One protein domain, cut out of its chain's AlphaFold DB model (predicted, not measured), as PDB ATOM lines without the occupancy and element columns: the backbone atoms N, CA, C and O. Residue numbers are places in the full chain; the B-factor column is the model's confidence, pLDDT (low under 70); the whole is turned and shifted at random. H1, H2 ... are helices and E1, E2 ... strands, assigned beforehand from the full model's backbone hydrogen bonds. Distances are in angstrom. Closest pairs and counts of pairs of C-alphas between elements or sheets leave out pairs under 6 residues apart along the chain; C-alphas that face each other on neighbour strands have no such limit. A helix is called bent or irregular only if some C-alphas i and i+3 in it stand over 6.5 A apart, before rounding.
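Overview. This is residues 112 to 249 of the 567 residues of the protein "GNAT family N-acetyltransferase" of Clostridiaceae bacterium (UniProt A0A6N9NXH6). A short, staggered sheet of E1, E2 and E5 lies between two groups of helices: H2, H4 and H6 gather on one side, with short H3 near one end of that group, while H1 and H5 meet near their first residues on the other and point away from each other. The small E3 and E4 hairpin is at the far end, beyond the start of H1. The printed part has 138 residues, with six named helices and five named strands in the order H1 E1 H2 H3 H4 E2 E3 E4 E5 H5 H6; the class is mixed, helices and strands. Both sheets, E1 - E2 - E5 and E3 - E4, are antiparallel. The whole is compact, with a radius of gyration of the C-alphas of 15.2 A and spans of 44 by 41 by 24 A.

Along the chain. H1, residues 112 to 124, begins at C-alpha 112 (161.930, 93.092, 118.078) and is 18.2 A long. E1 is residues 126 to 129, and H2, residues 132 to 143, is 16.3 A long. H3 is residues 148 to 156 and H4 residues 158 to 167. E2, residues 172 to 178, is 17.6 A long and begins at C-alpha 172 (144.633, 112.274, 126.961). E3 is residues 187 to 189, E4 195 to 197, E5 204 to 208 and H5 211 to 220. H6, residues 228 to 247, is 29.1 A long and ends at C-alpha 247 (170.771, 128.798, 106.438).

Arrangement. E2 pairs with E1 over residues 172 to 175, with N 128 and O 173 at 2.9 A, and with E5 over 175 to 178, with N 204 and O 178 at 2.8 A. H1 only grazes this sheet, with residues 120 to 124. H2 is on it, over E5 at a height over the sheet of 8.6 A; the C-alphas of Ile 138 and Gln 207 are closest, 5.6 A. H1 touches H5 with residues 114 to 118 alone, closest at C-alphas 114 and 213, 5.9 A, opposite ways at a shallow tilt of 4 degrees. H4 and H6 touch, closest at C-alphas 159 and 236, 5.3 A, opposite ways at a shallow tilt of 27 degrees. H2 and H4 only just touch, with 3 pairs of C-alphas within 8 A, closest at 135 and 164, 7.2 A. H5 and H6 only just touch too, with 3 pairs, closest at 211 and 230, 5.5 A. H3 is irregular, C-alphas 149 and 152 being 7.5 A apart; it is close to but not clearly touching H6, at C-alphas 154 and 240, 6.4 A. In the E3 and E4 hairpin, N 196 and O 188 are 2.8 A apart. Every O i to N i+4 pair is within hydrogen-bond range in H1, H2, H4, H5 and H6; H3 has 2 of 5, and 4 of 6 O i to N i+3 pairs.

Size, cuts and confidence. The two C-alphas farthest apart, those of Lys 156 and Ser 191, are 44.8 A apart. The printed part has no cut and no long link. Mean pLDDT of the printed part is 93.5; residues 225 to 226 are under 70.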
ATOM      1  N   ILE A 112     161.582  93.261 116.661       92.12
ATOM      2  CA  ILE A 112     161.930  93.092 118.078       92.12
ATOM      3  C   ILE A 112     162.269  94.434 118.762       92.12
ATOM      4  O   ILE A 112     161.753  94.646 119.862       92.12
ATOM      5  N   PRO A 113     163.029  95.375 118.155       92.88
ATOM      6  CA  PRO A 113     163.277  96.689 118.758       92.88
ATOM      7  C   PRO A 113     161.992  97.451 119.079       92.88
ATOM      8  O   PRO A 113     161.852  97.982 120.178       92.88
ATOM      9  N   VAL A 114     161.023  97.432 118.162       92.62
ATOM     10  CA  VAL A 114     159.713  98.061 118.372       92.62
ATOM     11  C   VAL A 114     158.974  97.394 119.524       92.62
ATOM     12  O   VAL A 114     158.513  98.088 120.419       92.62
ATOM     13  N   LYS A 115     158.933  96.058 119.580       94.00
ATOM     14  CA  LYS A 115     158.286  95.341 120.695       94.00
ATOM     15  C   LYS A 115     158.920  95.673 122.048       94.00
ATOM     16  O   LYS A 115     158.217  95.812 123.048       94.00
ATOM     17  N   LYS A 116     160.250  95.807 122.097       95.00
ATOM     18  CA  LYS A 116     160.962  96.234 123.308       95.00
ATOM     19  C   LYS A 116     160.583  97.660 123.703       95.00
ATOM     20  O   LYS A 116     160.308  97.896 124.878       95.00
ATOM     21  N   LEU A 117     160.526  98.571 122.737       94.25
ATOM     22  CA  LEU A 117     160.116  99.957 122.944       94.25
ATOM     23  C   LEU A 117     158.661 100.061 123.429       94.25
ATOM     24  O   LEU A 117     158.396 100.727 124.421       94.25
ATOM     25  N   GLU A 118     157.731  99.331 122.816       94.19
ATOM     26  CA  GLU A 118     156.329  99.277 123.248       94.19
ATOM     27  C   GLU A 118     156.187  98.720 124.670       94.19
ATOM     28  O   GLU A 118     155.382  99.219 125.455       94.19
ATOM     29  N   SER A 119     157.012  97.734 125.044       95.44
ATOM     30  CA  SER A 119     157.039  97.225 126.421       95.44
ATOM     31  C   SER A 119     157.518  98.268 127.436       95.44
ATOM     32  O   SER A 119     157.096  98.228 128.591       95.44
ATOM     33  N   LEU A 120     158.385  99.198 127.016       94.75
ATOM     34  CA  LEU A 120     158.814 100.323 127.845       94.75
ATOM     35  C   LEU A 120     157.715 101.372 127.947       94.75
ATOM     36  O   LEU A 120     157.424 101.795 129.058       94.75
ATOM     37  N   TYR A 121     157.060 101.723 126.836       94.81
ATOM     38  CA  TYR A 121     155.909 102.629 126.857       94.81
ATOM     39  C   TYR A 121     154.843 102.131 127.828       94.81
ATOM     40  O   TYR A 121     154.479 102.857 128.739       94.81
ATOM     41  N   LEU A 122     154.435 100.864 127.724       95.31
ATOM     42  CA  LEU A 122     153.415 100.287 128.604       95.31
ATOM     43  C   LEU A 122     153.785 100.346 130.096       95.31
ATOM     44  O   LEU A 122     152.904 100.378 130.951       95.31
ATOM     45  N   LYS A 123     155.082 100.292 130.416       95.88
ATOM     46  CA  LYS A 123     155.572 100.200 131.793       95.88
ATOM     47  C   LYS A 123     155.918 101.560 132.402       95.88
ATOM     48  O   LYS A 123     155.766 101.727 133.608       95.88
ATOM     49  N   GLU A 124     156.465 102.470 131.608       96.12
ATOM     50  CA  GLU A 124     157.163 103.662 132.096       96.12
ATOM     51  C   GLU A 124     156.511 104.975 131.618       96.12
ATOM     52  O   GLU A 124     156.920 106.036 132.094       96.12
ATOM     53  N   SER A 125     155.528 104.945 130.701       97.06
ATOM     54  CA  SER A 125     154.808 106.159 130.291       97.06
ATOM     55  C   SER A 125     153.809 106.631 131.348       97.06
ATOM     56  O   SER A 125     153.316 105.863 132.178       97.06
ATOM     57  N   GLU A 126     153.493 107.923 131.302       97.81
ATOM     58  CA  GLU A 126     152.448 108.543 132.114       97.81
ATOM     59  C   GLU A 126     151.312 109.021 131.203       97.81
ATOM     60  O   GLU A 126     151.524 109.876 130.341       97.81
ATOM     61  N   THR A 127     150.098 108.501 131.399       98.19
ATOM     62  CA  THR A 127     148.900 109.030 130.733       98.19
ATOM     63  C   THR A 127     148.476 110.330 131.407       98.19
ATOM     64  O   THR A 127     148.095 110.338 132.580       98.19
ATOM     65  N   VAL A 128     148.489 111.435 130.664       98.31
ATOM     66  CA  VAL A 128     148.104 112.761 131.168       98.31
ATOM     67  C   VAL A 128     146.917 113.327 130.399       98.31
ATOM     68  O   VAL A 128     146.765 113.093 129.201       98.31
ATOM     69  N   VAL A 129     146.084 114.118 131.080       98.38
ATOM     70  CA  VAL A 129     145.032 114.913 130.430       98.38
ATOM     71  C   VAL A 129     145.681 116.067 129.675       98.38
ATOM     72  O   VAL A 129     146.483 116.825 130.235       98.38
ATOM     73  N   VAL A 130     145.328 116.218 128.402       98.25
ATOM     74  CA  VAL A 130     145.869 117.286 127.563       98.25
ATOM     75  C   VAL A 130     145.332 118.628 128.050       98.25
ATOM     76  O   VAL A 130     144.133 118.883 128.107       98.25
ATOM     77  N   SER A 131     146.258 119.504 128.421       98.19
ATOM     78  CA  SER A 131     145.994 120.869 128.871       98.19
ATOM     79  C   SER A 131     147.031 121.811 128.272       98.19
ATOM     80  O   SER A 131     148.097 121.369 127.843       98.19
ATOM     81  N   GLU A 132     146.766 123.116 128.294       98.12
ATOM     82  CA  GLU A 132     147.710 124.132 127.805       98.12
ATOM     83  C   GLU A 132     149.103 123.986 128.443       98.12
ATOM     84  O   GLU A 132     150.116 124.015 127.749       98.12
ATOM     85  N   ARG A 133     149.164 123.702 129.752       98.25
ATOM     86  CA  ARG A 133     150.424 123.459 130.470       98.25
ATOM     87  C   ARG A 133     151.171 122.223 129.960       98.25
ATOM     88  O   ARG A 133     152.398 122.241 129.887       98.25
ATOM     89  N   VAL A 134     150.452 121.144 129.641       98.31
ATOM     90  CA  VAL A 134     151.049 119.925 129.072       98.31
ATOM     91  C   VAL A 134     151.592 120.215 127.672       98.31
ATOM     92  O   VAL A 134     152.734 119.858 127.388       98.31
ATOM     93  N   ILE A 135     150.822 120.919 126.837       98.56
ATOM     94  CA  ILE A 135     151.229 121.316 125.482       98.56
ATOM     95  C   ILE A 135     152.481 122.198 125.511       98.56
ATOM     96  O   ILE A 135     153.435 121.912 124.788       98.56
ATOM     97  N   GLU A 136     152.522 123.226 126.363       98.38
ATOM     98  CA  GLU A 136     153.692 124.105 126.466       98.38
ATOM     99  C   GLU A 136     154.935 123.347 126.951       98.38
ATOM    100  O   GLU A 136     156.010 123.528 126.388       98.38
ATOM    101  N   ARG A 137     154.801 122.400 127.891       98.44
ATOM    102  CA  ARG A 137     155.939 121.567 128.316       98.44
ATOM    103  C   ARG A 137     156.459 120.659 127.193       98.44
ATOM    104  O   ARG A 137     157.671 120.557 127.002       98.44
ATOM    105  N   ILE A 138     155.567 120.028 126.423       98.56
ATOM    106  CA  ILE A 138     155.951 119.216 125.249       98.56
ATOM    107  C   ILE A 138     156.682 120.092 124.227       98.56
ATOM    108  O   ILE A 138     157.706 119.684 123.675       98.56
ATOM    109  N   LYS A 139     156.173 121.304 123.997       98.38
ATOM    110  CA  LYS A 139     156.723 122.291 123.069       98.38
ATOM    111  C   LYS A 139     158.108 122.780 123.475       98.38
ATOM    112  O   LYS A 139     159.008 122.799 122.635       98.38
ATOM    113  N   GLU A 140     158.302 123.134 124.742       98.25
ATOM    114  CA  GLU A 140     159.603 123.533 125.288       98.25
ATOM    115  C   GLU A 140     160.641 122.424 125.094       98.25
ATOM    116  O   GLU A 140     161.707 122.669 124.523       98.25
ATOM    117  N   ASN A 141     160.307 121.188 125.472       97.94
ATOM    118  CA  ASN A 141     161.216 120.049 125.336       97.94
ATOM    119  C   ASN A 141     161.482 119.662 123.876       97.94
ATOM    120  O   ASN A 141     162.605 119.286 123.536       97.94
ATOM    121  N   PHE A 142     160.495 119.818 122.991       98.25
ATOM    122  CA  PHE A 142     160.679 119.632 121.553       98.25
ATOM    123  C   PHE A 142     161.672 120.651 120.975       98.25
ATOM    124  O   PHE A 142     162.610 120.279 120.267       98.25
ATOM    125  N   LEU A 143     161.515 121.936 121.311       97.94
ATOM    126  CA  LEU A 143     162.391 123.012 120.835       97.94
ATOM    127  C   LEU A 143     163.827 122.894 121.366       97.94
ATOM    128  O   LEU A 143     164.763 123.360 120.712       97.94
ATOM    129  N   GLN A 144     164.026 122.256 122.521       97.00
ATOM    130  CA  GLN A 144     165.358 121.991 123.066       97.00
ATOM    131  C   GLN A 144     166.188 121.010 122.226       97.00
ATOM    132  O   GLN A 144     167.413 121.025 122.353       97.00
ATOM    133  N   SER A 145     165.574 120.216 121.340       96.25
ATOM    134  CA  SER A 145     166.298 119.382 120.365       96.25
ATOM    135  C   SER A 145     166.932 120.189 119.223       96.25
ATOM    136  O   SER A 145     167.611 119.613 118.377       96.25
ATOM    137  N   PHE A 146     166.736 121.512 119.182       97.00
ATOM    138  CA  PHE A 146     167.248 122.383 118.124       97.00
ATOM    139  C   PHE A 146     168.058 123.562 118.698       97.00
ATOM    140  O   PHE A 146     167.767 124.027 119.814       97.00
ATOM    141  N   PRO A 147     169.062 124.076 117.951       95.38
ATOM    142  CA  PRO A 147     169.854 125.214 118.400       95.38
ATOM    143  C   PRO A 147     168.974 126.439 118.661       95.38
ATOM    144  O   PRO A 147     168.044 126.735 117.906       95.38
ATOM    145  N   GLU A 148     169.291 127.178 119.724       95.12
ATOM    146  CA  GLU A 148     168.487 128.305 120.209       95.12
ATOM    147  C   GLU A 148     168.197 129.349 119.123       95.12
ATOM    148  O   GLU A 148     167.061 129.800 118.984       95.12
ATOM    149  N   VAL A 149     169.190 129.628 118.272       92.25
ATOM    150  CA  VAL A 149     169.101 130.589 117.161       92.25
ATOM    151  C   VAL A 149     167.984 130.278 116.152       92.25
ATOM    152  O   VAL A 149     167.596 131.160 115.384       92.25
ATOM    153  N   TYR A 150     167.448 129.054 116.126       94.56
ATOM    154  CA  TYR A 150     166.359 128.660 115.225       94.56
ATOM    155  C   TYR A 150     164.980 128.644 115.892       94.56
ATOM    156  O   TYR A 150     163.977 128.696 115.183       94.56
ATOM    157  N   ARG A 151     164.886 128.619 117.227       96.19
ATOM    158  CA  ARG A 151     163.629 128.314 117.943       96.19
ATOM    159  C   ARG A 151     162.485 129.272 117.621       96.19
ATOM    160  O   ARG A 151     161.383 128.820 117.328       96.19
ATOM    161  N   GLU A 152     162.739 130.580 117.580       96.25
ATOM    162  CA  GLU A 152     161.701 131.563 117.226       96.25
ATOM    163  C   GLU A 152     161.138 131.366 115.815       96.25
ATOM    164  O   GLU A 152     159.970 131.655 115.554       96.25
ATOM    165  N   ARG A 153     161.976 130.903 114.884       95.25
ATOM    166  CA  ARG A 153     161.569 130.636 113.501       95.25
ATOM    167  C   ARG A 153     160.796 129.335 113.408       95.25
ATOM    168  O   ARG A 153     159.759 129.317 112.756       95.25
ATOM    169  N   ILE A 154     161.240 128.308 114.129       97.56
ATOM    170  CA  ILE A 154     160.543 127.023 114.241       97.56
ATOM    171  C   ILE A 154     159.105 127.233 114.734       97.56
ATOM    172  O   ILE A 154     158.171 126.725 114.124       97.56
ATOM    173  N   ILE A 155     158.903 128.061 115.765       98.06
ATOM    174  CA  ILE A 155     157.567 128.368 116.314       98.06
ATOM    175  C   ILE A 155     156.631 129.004 115.269       98.06
ATOM    176  O   ILE A 155     155.409 128.865 115.346       98.06
ATOM    177  N   LYS A 156     157.184 129.724 114.288       97.88
ATOM    178  CA  LYS A 156     156.404 130.419 113.256       97.88
ATOM    179  C   LYS A 156     155.970 129.500 112.110       97.88
ATOM    180  O   LYS A 156     155.104 129.927 111.343       97.88
ATOM    181  N   LEU A 157     156.530 128.291 112.005       97.88
ATOM    182  CA  LEU A 157     156.211 127.339 110.938       97.88
ATOM    183  C   LEU A 157     154.750 126.905 110.992       97.88
ATOM    184  O   LEU A 157     154.161 126.744 112.062       97.88
ATOM    185  N   GLU A 158     154.168 126.694 109.816       97.88
ATOM    186  CA  GLU A 158     152.777 126.261 109.719       97.88
ATOM    187  C   GLU A 158     152.615 124.823 110.219       97.88
ATOM    188  O   GLU A 158     151.695 124.545 110.986       97.88
ATOM    189  N   ASP A 159     153.555 123.928 109.892       97.75
ATOM    190  CA  ASP A 159     153.522 122.554 110.399       97.75
ATOM    191  C   ASP A 159     153.754 122.490 111.917       97.75
ATOM    192  O   ASP A 159     153.218 121.598 112.575       97.75
ATOM    193  N   PHE A 160     154.457 123.470 112.503       98.44
ATOM    194  CA  PHE A 160     154.604 123.583 113.957       98.44
ATOM    195  C   PHE A 160     153.259 123.889 114.609       98.44
ATOM    196  O   PHE A 160     152.806 123.159 115.490       98.44
ATOM    197  N   LYS A 161     152.580 124.939 114.134       98.31
ATOM    198  CA  LYS A 161     151.245 125.315 114.622       98.31
ATOM    199  C   LYS A 161     150.249 124.180 114.424       98.31
ATOM    200  O   LYS A 161     149.486 123.879 115.336       98.31
ATOM    201  N   LYS A 162     150.286 123.523 113.263       98.12
ATOM    202  CA  LYS A 162     149.402 122.407 112.926       98.12
ATOM    203  C   LYS A 162     149.621 121.202 113.839       98.12
ATOM    204  O   LYS A 162     148.644 120.669 114.354       98.12
ATOM    205  N   TYR A 163     150.869 120.793 114.069       98.19
ATOM    206  CA  TYR A 163     151.188 119.673 114.958       98.19
ATOM    207  C   TYR A 163     150.647 119.909 116.375       98.19
ATOM    208  O   TYR A 163     149.901 119.081 116.895       98.19
ATOM    209  N   PHE A 164     150.951 121.066 116.973       98.19
ATOM    210  CA  PHE A 164     150.486 121.382 118.325       98.19
ATOM    211  C   PHE A 164     148.972 121.631 118.397       98.19
ATOM    212  O   PHE A 164     148.358 121.340 119.423       98.19
ATOM    213  N   HIS A 165     148.348 122.097 117.310       98.06
ATOM    214  CA  HIS A 165     146.893 122.188 117.216       98.06
ATOM    215  C   HIS A 165     146.230 120.806 117.223       98.06
ATOM    216  O   HIS A 165     145.299 120.599 117.995       98.06
ATOM    217  N   GLU A 166     146.705 119.848 116.423       97.94
ATOM    218  CA  GLU A 166     146.154 118.485 116.438       97.94
ATOM    219  C   GLU A 166     146.401 117.788 117.782       97.94
ATOM    220  O   GLU A 166     145.489 117.162 118.317       97.94
ATOM    221  N   LEU A 167     147.580 117.977 118.386       97.19
ATOM    222  CA  LEU A 167     147.878 117.460 119.724       97.19
ATOM    223  C   LEU A 167     146.898 118.001 120.783       97.19
ATOM    224  O   LEU A 167     146.459 117.254 121.651       97.19
ATOM    225  N   SER A 168     146.510 119.280 120.687       97.75
ATOM    226  CA  SER A 168     145.560 119.920 121.613       97.75
ATOM    227  C   SER A 168     144.123 119.388 121.530       97.75
ATOM    228  O   SER A 168     143.321 119.678 122.415       97.75
ATOM    229  N   LYS A 169     143.782 118.627 120.479       97.56
ATOM    230  CA  LYS A 169     142.450 118.024 120.306       97.56
ATOM    231  C   LYS A 169     142.304 116.684 121.021       97.56
ATOM    232  O   LYS A 169     141.185 116.191 121.136       97.56
ATOM    233  N   LEU A 170     143.414 116.076 121.436       97.25
ATOM    234  CA  LEU A 170     143.382 114.830 122.189       97.25
ATOM    235  C   LEU A 170     142.857 115.103 123.603       97.25
ATOM    236  O   LEU A 170     143.137 116.148 124.176       97.25
ATOM    237  N   GLU A 171     142.103 114.163 124.170       97.88
ATOM    238  CA  GLU A 171     141.649 114.249 125.565       97.88
ATOM    239  C   GLU A 171     142.785 113.874 126.528       97.88
ATOM    240  O   GLU A 171     143.072 114.581 127.496       97.88
ATOM    241  N   THR A 172     143.480 112.781 126.216       98.12
ATOM    242  CA  THR A 172     144.633 112.274 126.961       98.12
ATOM    243  C   THR A 172     145.762 111.899 126.014       98.12
ATOM    244  O   THR A 172     145.531 111.588 124.845       98.12
ATOM    245  N   VAL A 173     146.987 111.887 126.528       97.69
ATOM    246  CA  VAL A 173     148.176 111.455 125.792       97.69
ATOM    247  C   VAL A 173     149.138 110.740 126.734       97.69
ATOM    248  O   VAL A 173     149.307 111.161 127.878       97.69
ATOM    249  N   ASP A 174     149.770 109.675 126.254       97.88
ATOM    250  CA  ASP A 174     150.850 109.007 126.977       97.88
ATOM    251  C   ASP A 174     152.158 109.753 126.735       97.88
ATOM    252  O   ASP A 174     152.543 109.990 125.587       97.88
ATOM    253  N   ILE A 175     152.832 110.134 127.815       98.12
ATOM    254  CA  ILE A 175     154.052 110.930 127.776       98.12
ATOM    255  C   ILE A 175     155.224 110.126 128.329       98.12
ATOM    256  O   ILE A 175     155.132 109.533 129.405       98.12
ATOM    257  N   TRP A 176     156.348 110.138 127.613       97.31
ATOM    258  CA  TRP A 176     157.595 109.520 128.060       97.31
ATOM    259  C   TRP A 176     158.825 110.159 127.389       97.31
ATOM    260  O   TRP A 176     158.763 111.280 126.878       97.31
ATOM    261  N   PHE A 177     159.970 109.480 127.446       97.25
ATOM    262  CA  PHE A 177     161.151 109.803 126.657       97.25
ATOM    263  C   PHE A 177     160.967 109.385 125.198       97.25
ATOM    264  O   PHE A 177     160.376 108.351 124.901       97.25
ATOM    265  N   GLU A 178     161.523 110.188 124.299       96.69
ATOM    266  CA  GLU A 178     161.544 109.938 122.863       96.69
ATOM    267  C   GLU A 178     162.979 110.081 122.353       96.69
ATOM    268  O   GLU A 178     163.648 111.082 122.632       96.69
ATOM    269  N   HIS A 179     163.447 109.097 121.592       96.44
ATOM    270  CA  HIS A 179     164.742 109.104 120.923       96.44
ATOM    271  C   HIS A 179     164.803 110.153 119.812       96.44
ATOM    272  O   HIS A 179     165.793 110.871 119.678       96.44
ATOM    273  N   GLY A 180     163.730 110.276 119.033       92.69
ATOM    274  CA  GLY A 180     163.543 111.302 118.009       92.69
ATOM    275  C   GLY A 180     164.215 111.017 116.661       92.69
ATOM    276  O   GLY A 180     163.972 111.771 115.724       92.69
ATOM    277  N   ASP A 181     165.027 109.962 116.575       91.12
ATOM    278  CA  ASP A 181     165.595 109.369 115.346       91.12
ATOM    279  C   ASP A 181     165.814 107.862 115.585       91.12
ATOM    280  O   ASP A 181     166.935 107.347 115.570       91.12
ATOM    281  N   PHE A 182     164.754 107.156 115.991       94.44
ATOM    282  CA  PHE A 182     164.789 105.719 116.301       94.44
ATOM    283  C   PHE A 182     164.709 104.901 115.005       94.44
ATOM    284  O   PHE A 182     163.834 104.060 114.803       94.44
ATOM    285  N   THR A 183     165.640 105.161 114.091       92.56
ATOM    286  CA  THR A 183     165.702 104.486 112.799       92.56
ATOM    287  C   THR A 183     166.549 103.226 112.864       92.56
ATOM    288  O   THR A 183     167.449 103.062 113.690       92.56
ATOM    289  N   PHE A 184     166.335 102.341 111.897       89.44
ATOM    290  CA  PHE A 184     167.155 101.154 111.688       89.44
ATOM    291  C   PHE A 184     168.665 101.436 111.559       89.44
ATOM    292  O   PHE A 184     169.477 100.560 111.838       89.44
ATOM    293  N   ASN A 185     169.068 102.640 111.136       88.19
ATOM    294  CA  ASN A 185     170.486 102.995 111.022       88.19
ATOM    295  C   ASN A 185     171.135 103.364 112.363       88.19
ATOM    296  O   ASN A 185     172.362 103.323 112.447       88.19
ATOM    297  N   ASN A 186     170.327 103.689 113.371       91.12
ATOM    298  CA  ASN A 186     170.759 104.070 114.716       91.12
ATOM    299  C   ASN A 186     170.621 102.912 115.718       91.12
ATOM    300  O   ASN A 186     170.783 103.088 116.924       91.12
ATOM    301  N   LEU A 187     170.349 101.710 115.210       90.31
ATOM    302  CA  LEU A 187     170.316 100.469 115.964       90.31
ATOM    303  C   LEU A 187     171.332  99.499 115.378       90.31
ATOM    304  O   LEU A 187     171.380  99.263 114.168       90.31
ATOM    305  N   SER A 188     172.119  98.897 116.250       88.12
ATOM    306  CA  SER A 188     172.995  97.788 115.910       88.12
ATOM    307  C   SER A 188     172.680  96.569 116.765       88.12
ATOM    308  O   SER A 188     172.083  96.691 117.831       88.12
ATOM    309  N   SER A 189     173.041  95.373 116.300       85.75
ATOM    310  CA  SER A 189     172.845  94.152 117.082       85.75
ATOM    311  C   SER A 189     174.006  93.169 116.941       85.75
ATOM    312  O   SER A 189     174.669  93.101 115.901       85.75
ATOM    313  N   GLU A 190     174.273  92.426 118.015       81.44
ATOM    314  CA  GLU A 190     175.207  91.283 118.036       81.44
ATOM    315  C   GLU A 190     174.453  89.950 117.890       81.44
ATOM    316  O   GLU A 190     175.015  88.960 117.423       81.44
ATOM    317  N   SER A 191     173.165  89.939 118.245       82.06
ATOM    318  CA  SER A 191     172.248  88.802 118.152       82.06
ATOM    319  C   SER A 191     170.833  89.282 117.788       82.06
ATOM    320  O   SER A 191     170.612  90.476 117.578       82.06
ATOM    321  N   GLU A 192     169.861  88.372 117.683       79.94
ATOM    322  CA  GLU A 192     168.458  88.739 117.417       79.94
ATOM    323  C   GLU A 192     167.795  89.489 118.583       79.94
ATOM    324  O   GLU A 192     166.852  90.246 118.359       79.94
ATOM    325  N   ASP A 193     168.311  89.319 119.804       84.12
ATOM    326  CA  ASP A 193     167.713  89.857 121.027       84.12
ATOM    327  C   ASP A 193     168.548  90.959 121.688       84.12
ATOM    328  O   ASP A 193     168.048  91.644 122.582       84.12
ATOM    329  N   GLU A 194     169.791  91.190 121.270       88.50
ATOM    330  CA  GLU A 194     170.641  92.248 121.821       88.50
ATOM    331  C   GLU A 194     170.780  93.417 120.856       88.50
ATOM    332  O   GLU A 194     171.483  93.325 119.852       88.50
ATOM    333  N   PHE A 195     170.153  94.541 121.206       90.88
ATOM    334  CA  PHE A 195     170.208  95.776 120.431       90.88
ATOM    335  C   PHE A 195     171.003  96.831 121.182       90.88
ATOM    336  O   PHE A 195     170.761  97.061 122.369       90.88
ATOM    337  N   GLU A 196     171.921  97.485 120.484       91.94
ATOM    338  CA  GLU A 196     172.614  98.676 120.940       91.94
ATOM    339  C   GLU A 196     172.073  99.906 120.200       91.94
ATOM    340  O   GLU A 196     171.968  99.917 118.973       91.94
ATOM    341  N   LEU A 197     171.689 100.926 120.962       93.19
ATOM    342  CA  LEU A 197     171.118 102.176 120.474       93.19
ATOM    343  C   LEU A 197     172.177 103.283 120.483       93.19
ATOM    344  O   LEU A 197     172.945 103.427 121.447       93.19
ATOM    345  N   MET A 198     172.203 104.081 119.418       92.38
ATOM    346  CA  MET A 198     173.157 105.170 119.216       92.38
ATOM    347  C   MET A 198     172.493 106.417 118.627       92.38
ATOM    348  O   MET A 198     171.364 106.368 118.165       92.38
ATOM    349  N   ASP A 199     173.254 107.510 118.600       90.25
ATOM    350  CA  ASP A 199     172.870 108.808 118.033       90.25
ATOM    351  C   ASP A 199     171.670 109.486 118.727       90.25
ATOM    352  O   ASP A 199     170.543 109.504 118.245       90.25
ATOM    353  N   TYR A 200     171.937 110.109 119.877       94.38
ATOM    354  CA  TYR A 200     170.927 110.736 120.738       94.38
ATOM    355  C   TYR A 200     170.721 112.229 120.429       94.38
ATOM    356  O   TYR A 200     170.381 113.022 121.311       94.38
ATOM    357  N   GLU A 201     170.973 112.654 119.189       92.81
ATOM    358  CA  GLU A 201     170.984 114.077 118.830       92.81
ATOM    359  C   GLU A 201     169.596 114.741 118.943       92.81
ATOM    360  O   GLU A 201     169.501 115.928 119.265       92.81
ATOM    361  N   PHE A 202     168.515 113.968 118.788       95.19
ATOM    362  CA  PHE A 202     167.134 114.444 118.936       95.19
ATOM    363  C   PHE A 202     166.450 114.022 120.235       95.19
ATOM    364  O   PHE A 202     165.344 114.510 120.492       95.19
ATOM    365  N   PHE A 203     167.125 113.226 121.071       96.38
ATOM    366  CA  PHE A 203     166.567 112.623 122.282       96.38
ATOM    367  C   PHE A 203     165.968 113.678 123.206       96.38
ATOM    368  O   PHE A 203     166.587 114.720 123.423       96.38
ATOM    369  N   ARG A 204     164.770 113.454 123.743       96.00
ATOM    370  CA  ARG A 204     164.035 114.444 124.546       96.00
ATOM    371  C   ARG A 204     163.072 113.778 125.519       96.00
ATOM    372  O   ARG A 204     162.511 112.722 125.255       96.00
ATOM    373  N   GLU A 205     162.877 114.432 126.653       96.69
ATOM    374  CA  GLU A 205     161.927 114.009 127.677       96.69
ATOM    375  C   GLU A 205     160.533 114.603 127.436       96.69
ATOM    376  O   GLU A 205     160.371 115.621 126.753       96.69
ATOM    377  N   TYR A 206     159.531 114.008 128.076       97.94
ATOM    378  CA  TYR A 206     158.162 114.515 128.118       97.94
ATOM    379  C   TYR A 206     157.566 114.748 126.715       97.94
ATOM    380  O   TYR A 206     157.136 115.853 126.375       97.94
ATOM    381  N   GLN A 207     157.594 113.719 125.869       97.94
ATOM    382  CA  GLN A 207     156.999 113.724 124.532       97.94
ATOM    383  C   GLN A 207     155.878 112.686 124.407       97.94
ATOM    384  O   GLN A 207     155.941 111.665 125.092       97.94
ATOM    385  N   PRO A 208     154.889 112.913 123.517       97.38
ATOM    386  CA  PRO A 208     153.903 111.898 123.153       97.38
ATOM    387  C   PRO A 208     154.563 110.600 122.684       97.38
ATOM    388  O   PRO A 208     155.386 110.620 121.768       97.38
ATOM    389  N   CYS A 209     154.188 109.477 123.294       96.31
ATOM    390  CA  CYS A 209     154.640 108.157 122.868       96.31
ATOM    391  C   CYS A 209     154.193 107.859 121.426       96.31
ATOM    392  O   CYS A 209     153.111 108.255 120.997       96.31
ATOM    393  N   GLY A 210     155.009 107.100 120.692       94.06
ATOM    394  CA  GLY A 210     154.646 106.553 119.378       94.06
ATOM    395  C   GLY A 210     155.510 107.032 118.213       94.06
ATOM    396  O   GLY A 210     155.663 106.280 117.252       94.06
ATOM    397  N   PHE A 211     156.154 108.199 118.306       96.12
ATOM    398  CA  PHE A 211     156.968 108.713 117.200       96.12
ATOM    399  C   PHE A 211     158.160 107.808 116.860       96.12
ATOM    400  O   PHE A 211     158.341 107.464 115.700       96.12
ATOM    401  N   ASP A 212     158.922 107.346 117.855       96.06
ATOM    402  CA  ASP A 212     160.058 106.435 117.626       96.06
ATOM    403  C   ASP A 212     159.627 105.117 116.960       96.06
ATOM    404  O   ASP A 212     160.335 104.564 116.120       96.06
ATOM    405  N   ARG A 213     158.432 104.616 117.299       94.81
ATOM    406  CA  ARG A 213     157.863 103.430 116.652       94.81
ATOM    407  C   ARG A 213     157.555 103.719 115.183       94.81
ATOM    408  O   ARG A 213     157.947 102.945 114.311       94.81
ATOM    409  N   PHE A 214     156.865 104.829 114.928       95.25
ATOM    410  CA  PHE A 214     156.535 105.299 113.585       95.25
ATOM    411  C   PHE A 214     157.793 105.490 112.721       95.25
ATOM    412  O   PHE A 214     157.824 105.067 111.561       95.25
ATOM    413  N   ASP A 215     158.838 106.087 113.293       93.62
ATOM    414  CA  ASP A 215     160.115 106.352 112.634       93.62
ATOM    415  C   ASP A 215     160.854 105.044 112.302       93.62
ATOM    416  O   ASP A 215     161.299 104.839 111.167       93.62
ATOM    417  N   TYR A 216     160.862 104.077 113.228       93.94
ATOM    418  CA  TYR A 216     161.427 102.753 112.964       93.94
ATOM    419  C   TYR A 216     160.728 102.040 111.812       93.94
ATOM    420  O   TYR A 216     161.404 101.620 110.867       93.94
ATOM    421  N   TYR A 217     159.395 101.924 111.857       93.12
ATOM    422  CA  TYR A 217     158.609 101.293 110.792       93.12
ATOM    423  C   TYR A 217     158.877 101.953 109.437       93.12
ATOM    424  O   TYR A 217     159.209 101.262 108.468       93.12
ATOM    425  N   SER A 218     158.856 103.289 109.399       90.88
ATOM    426  CA  SER A 218     159.179 104.060 108.196       90.88
ATOM    427  C   SER A 218     160.579 103.729 107.670       90.88
ATOM    428  O   SER A 218     160.763 103.534 106.466       90.88
ATOM    429  N   SER A 219     161.569 103.586 108.557       91.19
ATOM    430  CA  SER A 219     162.958 103.296 108.179       91.19
ATOM    431  C   SER A 219     163.180 101.893 107.591       91.19
ATOM    432  O   SER A 219     164.122 101.696 106.817       91.19
ATOM    433  N   ILE A 220     162.315 100.922 107.909       90.44
ATOM    434  CA  ILE A 220     162.369  99.554 107.360       90.44
ATOM    435  C   ILE A 220     161.409  99.332 106.179       90.44
ATOM    436  O   ILE A 220     161.418  98.246 105.589       90.44
ATOM    437  N   GLY A 221     160.662 100.367 105.778       87.94
ATOM    438  CA  GLY A 221     159.707 100.333 104.666       87.94
ATOM    439  C   GLY A 221     158.372  99.673 105.010       87.94
ATOM    440  O   GLY A 221     157.664  99.241 104.105       87.94
ATOM    441  N   GLU A 222     158.053  99.580 106.296       87.00
ATOM    442  CA  GLU A 222     156.795  99.045 106.808       87.00
ATOM    443  C   GLU A 222     155.850 100.202 107.148       87.00
ATOM    444  O   GLU A 222     156.280 101.304 107.496       87.00
ATOM    445  N   THR A 223     154.546  99.964 107.056       77.06
ATOM    446  CA  THR A 223     153.543 100.960 107.444       77.06
ATOM    447  C   THR A 223     153.108 100.713 108.880       77.06
ATOM    448  O   THR A 223     152.465  99.698 109.151       77.06
ATOM    449  N   ASP A 224     153.395 101.648 109.786       74.94
ATOM    450  CA  ASP A 224     152.633 101.730 111.036       74.94
ATOM    451  C   ASP A 224     151.199 102.149 110.682       74.94
ATOM    452  O   ASP A 224     151.003 102.999 109.805       74.94
ATOM    453  N   ALA A 225     150.195 101.545 111.319       61.44
ATOM    454  CA  ALA A 225     148.809 101.966 111.159       61.44
ATOM    455  C   ALA A 225     148.714 103.409 111.674       61.44
ATOM    456  O   ALA A 225     148.748 103.684 112.868       61.44
ATOM    457  N   THR A 226     148.719 104.326 110.714       58.16
ATOM    458  CA  THR A 226     149.100 105.731 110.827       58.16
ATOM    459  C   THR A 226     148.370 106.480 111.937       58.16
ATOM    460  O   THR A 226     147.189 106.795 111.792       58.16
ATOM    461  N   ASP A 227     149.106 106.872 112.978       77.69
ATOM    462  CA  ASP A 227     148.743 108.026 113.794       77.69
ATOM    463  C   ASP A 227     149.071 109.294 112.987       77.69
ATOM    464  O   ASP A 227     150.234 109.586 112.679       77.69
ATOM    465  N   SER A 228     148.031 110.033 112.596       88.62
ATOM    466  CA  SER A 228     148.147 111.276 111.828       88.62
ATOM    467  C   SER A 228     149.042 112.308 112.522       88.62
ATOM    468  O   SER A 228     149.678 113.121 111.844       88.62
ATOM    469  N   LEU A 229     149.156 112.245 113.851       94.06
ATOM    470  CA  LEU A 229     149.998 113.129 114.640       94.06
ATOM    471  C   LEU A 229     151.497 112.870 114.405       94.06
ATOM    472  O   LEU A 229     152.268 113.823 114.259       94.06
ATOM    473  N   ASN A 230     151.914 111.606 114.288       95.19
ATOM    474  CA  ASN A 230     153.315 111.243 114.028       95.19
ATOM    475  C   ASN A 230     153.756 111.639 112.614       95.19
ATOM    476  O   ASN A 230     154.868 112.134 112.427       95.19
ATOM    477  N   VAL A 231     152.854 111.537 111.631       94.19
ATOM    478  CA  VAL A 231     153.100 112.034 110.265       94.19
ATOM    479  C   VAL A 231     153.340 113.546 110.265       94.19
ATOM    480  O   VAL A 231     154.262 114.032 109.605       94.19
ATOM    481  N   LEU A 232     152.542 114.304 111.028       95.94
ATOM    482  CA  LEU A 232     152.741 115.748 111.183       95.94
ATOM    483  C   LEU A 232     154.069 116.067 111.874       95.94
ATOM    484  O   LEU A 232     154.782 116.959 111.417       95.94
ATOM    485  N   LYS A 233     154.431 115.315 112.921       96.56
ATOM    486  CA  LYS A 233     155.711 115.488 113.622       96.56
ATOM    487  C   LYS A 233     156.905 115.233 112.705       96.56
ATOM    488  O   LYS A 233     157.830 116.041 112.685       96.56
ATOM    489  N   GLN A 234     156.865 114.174 111.893       95.44
ATOM    490  CA  GLN A 234     157.917 113.883 110.916       95.44
ATOM    491  C   GLN A 234     158.061 115.013 109.896       95.44
ATOM    492  O   GLN A 234     159.175 115.445 109.596       95.44
ATOM    493  N   LYS A 235     156.934 115.510 109.369       95.75
ATOM    494  CA  LYS A 235     156.925 116.619 108.410       95.75
ATOM    495  C   LYS A 235     157.542 117.880 109.017       95.75
ATOM    496  O   LYS A 235     158.413 118.481 108.395       95.75
ATOM    497  N   LEU A 236     157.160 118.210 110.251       97.56
ATOM    498  CA  LEU A 236     157.726 119.322 111.010       97.56
ATOM    499  C   LEU A 236     159.240 119.162 111.216       97.56
ATOM    500  O   LEU A 236     159.993 120.087 110.928       97.56
ATOM    501  N   ILE A 237     159.712 118.001 111.679       96.56
ATOM    502  CA  ILE A 237     161.150 117.746 111.880       96.56
ATOM    503  C   ILE A 237     161.921 117.902 110.564       96.56
ATOM    504  O   ILE A 237     162.985 118.523 110.549       96.56
ATOM    505  N   ASN A 238     161.376 117.403 109.453       94.50
ATOM    506  CA  ASN A 238     161.983 117.561 108.132       94.50
ATOM    507  C   ASN A 238     162.058 119.038 107.709       94.50
ATOM    508  O   ASN A 238     163.119 119.481 107.273       94.50
ATOM    509  N   GLU A 239     160.987 119.813 107.896       96.62
ATOM    510  CA  GLU A 239     160.966 121.252 107.590       96.62
ATOM    511  C   GLU A 239     161.990 122.032 108.435       96.62
ATOM    512  O   GLU A 239     162.738 122.859 107.909       96.62
ATOM    513  N   ILE A 240     162.092 121.729 109.734       96.25
ATOM    514  CA  ILE A 240     163.088 122.340 110.626       96.25
ATOM    515  C   ILE A 240     164.506 122.008 110.156       96.25
ATOM    516  O   ILE A 240     165.355 122.897 110.051       96.25
ATOM    517  N   ASN A 241     164.764 120.738 109.848       93.19
ATOM    518  CA  ASN A 241     166.058 120.278 109.361       93.19
ATOM    519  C   ASN A 241     166.453 120.984 108.056       93.19
ATOM    520  O   ASN A 241     167.596 121.419 107.926       93.19
ATOM    521  N   GLU A 242     165.510 121.179 107.130       91.50
ATOM    522  CA  GLU A 242     165.746 121.943 105.905       91.50
ATOM    523  C   GLU A 242     166.112 123.406 106.170       91.50
ATOM    524  O   GLU A 242     166.974 123.949 105.478       91.50
ATOM    525  N   ILE A 243     165.471 124.059 107.142       91.69
ATOM    526  CA  ILE A 243     165.780 125.449 107.513       91.69
ATOM    527  C   ILE A 243     167.209 125.550 108.032       91.69
ATOM    528  O   ILE A 243     167.975 126.394 107.561       91.69
ATOM    529  N   ILE A 244     167.578 124.668 108.961       91.12
ATOM    530  CA  ILE A 244     168.926 124.624 109.532       91.12
ATOM    531  C   ILE A 244     169.947 124.381 108.409       91.12
ATOM    532  O   ILE A 244     170.906 125.139 108.266       91.12
ATOM    533  N   ASP A 245     169.689 123.401 107.538       87.31
ATOM    534  CA  ASP A 245     170.594 123.035 106.447       87.31
ATOM    535  C   ASP A 245     170.747 124.127 105.373       87.31
ATOM    536  O   ASP A 245     171.858 124.303 104.862       87.31
ATOM    537  N   LYS A 246     169.680 124.877 105.053       84.00
ATOM    538  CA  LYS A 246     169.696 125.987 104.078       84.00
ATOM    539  C   LYS A 246     170.409 127.223 104.610       84.00
ATOM    540  O   LYS A 246     171.134 127.881 103.866       84.00
ATOM    541  N   GLU A 247     170.195 127.576 105.871       81.31
ATOM    542  CA  GLU A 247     170.771 128.798 106.438       81.31
ATOM    543  C   GLU A 247     172.247 128.674 106.808       81.31
ATOM    544  O   GLU A 247     172.961 129.677 106.851       81.31
ATOM    545  N   GLU A 248     172.699 127.447 107.042       80.00
ATOM    546  CA  GLU A 248     174.104 127.086 107.220       80.00
ATOM    547  C   GLU A 248     174.794 126.831 105.868       80.00
ATOM    548  O   GLU A 248     175.862 126.219 105.815       80.00
ATOM    549  N   LEU A 249     174.204 127.256 104.745       81.69
ATOM    550  CA  LEU A 249     174.930 127.300 103.482       81.69
ATOM    551  C   LEU A 249     175.882 128.502 103.465       81.69
ATOM    552  O   LEU A 249     175.486 129.613 103.831       81.69
TER     553      LEU A 249